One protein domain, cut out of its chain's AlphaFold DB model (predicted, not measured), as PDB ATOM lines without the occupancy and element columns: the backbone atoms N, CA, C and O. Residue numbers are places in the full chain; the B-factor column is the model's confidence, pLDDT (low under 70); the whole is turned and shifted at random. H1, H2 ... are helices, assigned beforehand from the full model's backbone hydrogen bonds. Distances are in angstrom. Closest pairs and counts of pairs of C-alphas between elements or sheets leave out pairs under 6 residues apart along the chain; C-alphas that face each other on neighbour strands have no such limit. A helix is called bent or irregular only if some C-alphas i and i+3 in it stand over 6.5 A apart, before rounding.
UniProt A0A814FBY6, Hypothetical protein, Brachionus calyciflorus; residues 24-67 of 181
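What this domain is: This is residues 24 to 67 of the 181 residues of the protein "Hypothetical protein" of Brachionus calyciflorus (UniProt A0A814FBY6). What shape would a reader see first? Two long helices, H1 and H2, make a wide, flat V, with the tight link between them at its point and residues 24 to 40 and 54 to 67 sticking out as two free arms. What makes it up? The printed part has 44 residues, with two named helices, H1 then H2, and no named strand; its class is all helix. How spread out is it? It is only just loose, close to extended, with a radius of gyration of the C-alphas of 13.8 A and spans of 35 by 30 by 6 A.

Where its parts are: Where does the first helix run? H1 holds residues 24 to 44, from C-alpha 24 at (-31.016, 28.871, -62.129) to C-alpha 44 at (-38.684, 21.707, -33.747), a length of 30.3 A. Where does the second run? H2 holds residues 47 to 66 and is 28.4 A long, ending with C-alpha 66 at (-28.954, -2.816, -52.437).

How they stand to each other: How near do the two helices come? H1 and H2 are close but not clearly touching, with 1 pair of C-alphas within 8 A. That closest pair is the C-alphas of Trp 42 and Arg 50, 7.0 A apart. How do they stand to each other? They run opposite ways at a steep tilt of 49 degrees, and their centres are 20.2 A apart. Are their backbones well formed? In H1 and H2 every O i to N i+4 pair is within hydrogen-bond range, and neither helix is bent.

The domain as a whole: How large is it? The two C-alphas farthest apart are those of Leu 24 and Lys 48, at 36.7 A. Is it continuous? The printed part has no cut, and the link from H1 to H2, 2 residues, is tight. Where is confidence low? The mean pLDDT of the printed part is 75.0, and residues 24 to 32 and residue 34 are under 70.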
ATOM      1  N   LEU A  24     -32.099  29.180 -63.062       55.75
ATOM      2  CA  LEU A  24     -31.016  28.871 -62.129       55.75
ATOM      3  C   LEU A  24     -31.236  29.574 -60.783       55.75
ATOM      4  O   LEU A  24     -31.179  28.922 -59.749       55.75
ATOM      5  N   LYS A  25     -31.597  30.868 -60.808       61.38
ATOM      6  CA  LYS A  25     -31.927  31.632 -59.595       61.38
ATOM      7  C   LYS A  25     -33.116  31.043 -58.832       61.38
ATOM      8  O   LYS A  25     -33.023  30.903 -57.623       61.38
ATOM      9  N   ARG A  26     -34.179  30.609 -59.525       59.53
ATOM     10  CA  ARG A  26     -35.314  29.919 -58.881       59.53
ATOM     11  C   ARG A  26     -34.916  28.599 -58.233       59.53
ATOM     12  O   ARG A  26     -35.324  28.334 -57.115       59.53
ATOM     13  N   LEU A  27     -34.093  27.789 -58.899       60.78
ATOM     14  CA  LEU A  27     -33.598  26.534 -58.322       60.78
ATOM     15  C   LEU A  27     -32.712  26.773 -57.090       60.78
ATOM     16  O   LEU A  27     -32.672  25.939 -56.187       60.78
ATOM     17  N   GLU A  28     -31.983  27.886 -57.059       64.56
ATOM     18  CA  GLU A  28     -31.134  28.284 -55.935       64.56
ATOM     19  C   GLU A  28     -31.970  28.790 -54.748       64.56
ATOM     20  O   GLU A  28     -31.767  28.343 -53.619       64.56
ATOM     21  N   GLU A  29     -32.981  29.622 -55.019       66.00
ATOM     22  CA  GLU A  29     -33.980  30.078 -54.044       66.00
ATOM     23  C   GLU A  29     -34.783  28.901 -53.461       66.00
ATOM     24  O   GLU A  29     -34.968  28.824 -52.246       66.00
ATOM     25  N   ASP A  30     -35.176  27.928 -54.290       66.44
ATOM     26  CA  ASP A  30     -35.878  26.715 -53.858       66.44
ATOM     27  C   ASP A  30     -35.004  25.837 -52.954       66.44
ATOM     28  O   ASP A  30     -35.480  25.324 -51.940       66.44
ATOM     29  N   LYS A  31     -33.708  25.687 -53.268       68.25
ATOM     30  CA  LYS A  31     -32.748  24.969 -52.408       68.25
ATOM     31  C   LYS A  31     -32.547  25.679 -51.075       68.25
ATOM     32  O   LYS A  31     -32.521  25.024 -50.033       68.25
ATOM     33  N   GLN A  32     -32.421  27.003 -51.100       69.12
ATOM     34  CA  GLN A  32     -32.234  27.809 -49.899       69.12
ATOM     35  C   GLN A  32     -33.489  27.787 -49.015       69.12
ATOM     36  O   GLN A  32     -33.379  27.645 -47.798       69.12
ATOM     37  N   SER A  33     -34.674  27.824 -49.623       71.69
ATOM     38  CA  SER A  33     -35.966  27.652 -48.952       71.69
ATOM     39  C   SER A  33     -36.099  26.260 -48.322       71.69
ATOM     40  O   SER A  33     -36.452  26.143 -47.147       71.69
ATOM     41  N   ARG A  34     -35.714  25.199 -49.049       68.62
ATOM     42  CA  ARG A  34     -35.694  23.822 -48.526       68.62
ATOM     43  C   ARG A  34     -34.764  23.669 -47.331       68.62
ATOM     44  O   ARG A  34     -35.166  23.098 -46.326       68.62
ATOM     45  N   TYR A  35     -33.558  24.224 -47.418       72.19
ATOM     46  CA  TYR A  35     -32.579  24.176 -46.337       72.19
ATOM     47  C   TYR A  35     -33.070  24.902 -45.076       72.19
ATOM     48  O   TYR A  35     -32.936  24.388 -43.969       72.19
ATOM     49  N   GLN A  36     -33.692  26.076 -45.228       72.00
ATOM     50  CA  GLN A  36     -34.277  26.812 -44.103       72.00
ATOM     51  C   GLN A  36     -35.469  26.070 -43.484       72.00
ATOM     52  O   GLN A  36     -35.601  26.017 -42.261       72.00
ATOM     53  N   PHE A  37     -36.314  25.456 -44.315       72.19
ATOM     54  CA  PHE A  37     -37.417  24.614 -43.859       72.19
ATOM     55  C   PHE A  37     -36.916  23.381 -43.098       72.19
ATOM     56  O   PHE A  37     -37.408  23.089 -42.010       72.19
ATOM     57  N   GLU A  38     -35.902  22.696 -43.626       74.94
ATOM     58  CA  GLU A  38     -35.262  21.567 -42.957       74.94
ATOM     59  C   GLU A  38     -34.661  22.004 -41.623       74.94
ATOM     60  O   GLU A  38     -34.993  21.416 -40.599       74.94
ATOM     61  N   LEU A  39     -33.857  23.069 -41.581       75.25
ATOM     62  CA  LEU A  39     -33.293  23.589 -40.331       75.25
ATOM     63  C   LEU A  39     -34.369  23.876 -39.282       75.25
ATOM     64  O   LEU A  39     -34.216  23.499 -38.119       75.25
ATOM     65  N   LYS A  40     -35.475  24.504 -39.690       77.69
ATOM     66  CA  LYS A  40     -36.604  24.776 -38.802       77.69
ATOM     67  C   LYS A  40     -37.223  23.480 -38.269       77.69
ATOM     68  O   LYS A  40     -37.397  23.347 -37.060       77.69
ATOM     69  N   LEU A  41     -37.454  22.498 -39.138       76.69
ATOM     70  CA  LEU A  41     -37.960  21.177 -38.764       76.69
ATOM     71  C   LEU A  41     -37.002  20.454 -37.797       76.69
ATOM     72  O   LEU A  41     -37.427  19.883 -36.795       76.69
ATOM     73  N   TRP A  42     -35.691  20.525 -38.042       75.06
ATOM     74  CA  TRP A  42     -34.650  19.950 -37.183       75.06
ATOM     75  C   TRP A  42     -34.572  20.615 -35.803       75.06
ATOM     76  O   TRP A  42     -34.217  19.945 -34.827       75.06
ATOM     77  N   CYS A  43     -34.905  21.903 -35.706       75.12
ATOM     78  CA  CYS A  43     -34.999  22.634 -34.444       75.12
ATOM     79  C   CYS A  43     -36.276  22.295 -33.660       75.12
ATOM     80  O   CYS A  43     -36.228  22.228 -32.433       75.12
ATOM     81  N   GLU A  44     -37.390  22.049 -34.353       82.81
ATOM     82  CA  GLU A  44     -38.684  21.707 -33.747       82.81
ATOM     83  C   GLU A  44     -38.771  20.229 -33.318       82.81
ATOM     84  O   GLU A  44     -39.471  19.899 -32.361       82.81
ATOM     85  N   MET A  45     -38.017  19.332 -33.960       83.06
ATOM     86  CA  MET A  45     -37.991  17.911 -33.604       83.06
ATOM     87  C   MET A  45     -37.245  17.614 -32.292       83.06
ATOM     88  O   MET A  45     -36.106  18.042 -32.038       83.06
ATOM     89  N   SER A  46     -37.817  16.713 -31.493       82.75
ATOM     90  CA  SER A  46     -37.117  16.110 -30.363       82.75
ATOM     91  C   SER A  46     -35.921  15.272 -30.834       82.75
ATOM     92  O   SER A  46     -35.847  14.784 -31.965       82.75
ATOM     93  N   TYR A  47     -34.957  15.041 -29.944       72.00
ATOM     94  CA  TYR A  47     -33.797  14.195 -30.247       72.00
ATOM     95  C   TYR A  47     -34.187  12.765 -30.669       72.00
ATOM     96  O   TYR A  47     -33.534  12.157 -31.517       72.00
ATOM     97  N   LYS A  48     -35.267  12.211 -30.095       73.88
ATOM     98  CA  LYS A  48     -35.755  10.873 -30.461       73.88
ATOM     99  C   LYS A  48     -36.254  10.833 -31.905       73.88
ATOM    100  O   LYS A  48     -35.947   9.870 -32.601       73.88
ATOM    101  N   GLU A  49     -36.977  11.864 -32.335       76.69
ATOM    102  CA  GLU A  49     -37.503  11.995 -33.698       76.69
ATOM    103  C   GLU A  49     -36.368  12.199 -34.700       76.69
ATOM    104  O   GLU A  49     -36.270  11.441 -35.661       76.69
ATOM    105  N   ARG A  50     -35.420  13.093 -34.395       80.00
ATOM    106  CA  ARG A  50     -34.196  13.290 -35.194       80.00
ATOM    107  C   ARG A  50     -33.413  12.001 -35.394       80.00
ATOM    108  O   ARG A  50     -33.065  11.630 -36.510       80.00
ATOM    109  N   ARG A  51     -33.166  11.265 -34.310       74.81
ATOM    110  CA  ARG A  51     -32.421  10.003 -34.370       74.81
ATOM    111  C   ARG A  51     -33.184   8.915 -35.125       74.81
ATOM    112  O   ARG A  51     -32.564   8.026 -35.702       74.81
ATOM    113  N   TRP A  52     -34.513   8.922 -35.070       85.56
ATOM    114  CA  TRP A  52     -35.332   8.005 -35.855       85.56
ATOM    115  C   TRP A  52     -35.294   8.360 -37.345       85.56
ATOM    116  O   TRP A  52     -35.126   7.455 -38.158       85.56
ATOM    117  N   TYR A  53     -35.339   9.651 -37.681       82.81
ATOM    118  CA  TYR A  53     -35.219  10.152 -39.049       82.81
ATOM    119  C   TYR A  53     -33.868   9.776 -39.675       82.81
ATOM    120  O   TYR A  53     -33.850   9.160 -40.732       82.81
ATOM    121  N   LEU A  54     -32.751  10.000 -38.970       81.44
ATOM    122  CA  LEU A  54     -31.416   9.592 -39.439       81.44
ATOM    123  C   LEU A  54     -31.325   8.088 -39.711       81.44
ATOM    124  O   LEU A  54     -30.823   7.666 -40.745       81.44
ATOM    125  N   LYS A  55     -31.857   7.262 -38.803       81.88
ATOM    126  CA  LYS A  55     -31.873   5.804 -38.993       81.88
ATOM    127  C   LYS A  55     -32.763   5.361 -40.149       81.88
ATOM    128  O   LYS A  55     -32.509   4.310 -40.735       81.88
ATOM    129  N   ARG A  56     -33.836   6.106 -40.425       83.00
ATOM    130  CA  ARG A  56     -34.688   5.879 -41.590       83.00
ATOM    131  C   ARG A  56     -33.937   6.251 -42.867       83.00
ATOM    132  O   ARG A  56     -33.902   5.419 -43.758       83.00
ATOM    133  N   GLU A  57     -33.287   7.411 -42.934       81.69
ATOM    134  CA  GLU A  57     -32.489   7.806 -44.106       81.69
ATOM    135  C   GLU A  57     -31.318   6.853 -44.371       81.69
ATOM    136  O   GLU A  57     -31.096   6.465 -45.514       81.69
ATOM    137  N   GLU A  58     -30.597   6.417 -43.330       79.50
ATOM    138  CA  GLU A  58     -29.551   5.390 -43.447       79.50
ATOM    139  C   GLU A  58     -30.106   4.089 -44.033       79.50
ATOM    140  O   GLU A  58     -29.488   3.483 -44.909       79.50
ATOM    141  N   ARG A  59     -31.295   3.674 -43.577       74.75
ATOM    142  CA  ARG A  59     -31.982   2.492 -44.097       74.75
ATOM    143  C   ARG A  59     -32.418   2.683 -45.545       74.75
ATOM    144  O   ARG A  59     -32.145   1.810 -46.352       74.75
ATOM    145  N   GLU A  60     -33.065   3.792 -45.883       79.38
ATOM    146  CA  GLU A  60     -33.521   4.084 -47.247       79.38
ATOM    147  C   GLU A  60     -32.347   4.193 -48.223       79.38
ATOM    148  O   GLU A  60     -32.434   3.746 -49.366       79.38
ATOM    149  N   LYS A  61     -31.220   4.755 -47.775       83.50
ATOM    150  CA  LYS A  61     -29.978   4.789 -48.544       83.50
ATOM    151  C   LYS A  61     -29.442   3.377 -48.780       83.50
ATOM    152  O   LYS A  61     -29.154   3.035 -49.923       83.50
ATOM    153  N   TRP A  62     -29.378   2.555 -47.733       83.31
ATOM    154  CA  TRP A  62     -28.967   1.155 -47.844       83.31
ATOM    155  C   TRP A  62     -29.893   0.357 -48.779       83.31
ATOM    156  O   TRP A  62     -29.414  -0.347 -49.662       83.31
ATOM    157  N   GLU A  63     -31.210   0.531 -48.655       80.75
ATOM    158  CA  GLU A  63     -32.238  -0.086 -49.504       80.75
ATOM    159  C   GLU A  63     -32.100   0.330 -50.978       80.75
ATOM    160  O   GLU A  63     -32.169  -0.521 -51.867       80.75
ATOM    161  N   ARG A  64     -31.825   1.615 -51.246       81.69
ATOM    162  CA  ARG A  64     -31.558   2.141 -52.595       81.69
ATOM    163  C   ARG A  64     -30.281   1.557 -53.199       81.69
ATOM    164  O   ARG A  64     -30.276   1.221 -54.378       81.69
ATOM    165  N   GLU A  65     -29.218   1.434 -52.407       80.75
ATOM    166  CA  GLU A  65     -27.929   0.872 -52.838       80.75
ATOM    167  C   GLU A  65     -28.009  -0.637 -53.104       80.75
ATOM    168  O   GLU A  65     -27.345  -1.138 -54.006       80.75
ATOM    169  N   HIS A  66     -28.845  -1.357 -52.354       78.44
ATOM    170  CA  HIS A  66     -28.954  -2.816 -52.437       78.44
ATOM    171  C   HIS A  66     -30.166  -3.284 -53.258       78.44
ATOM    172  O   HIS A  66     -30.414  -4.484 -53.358       78.44
ATOM    173  N   GLY A  67     -30.935  -2.359 -53.845       71.50
ATOM    174  CA  GLY A  67     -32.120  -2.669 -54.654       71.50
ATOM    175  C   GLY A  67     -33.255  -3.349 -53.876       71.50
ATOM    176  O   GLY A  67     -34.158  -3.925 -54.483       71.50
TER     177      GLY A  67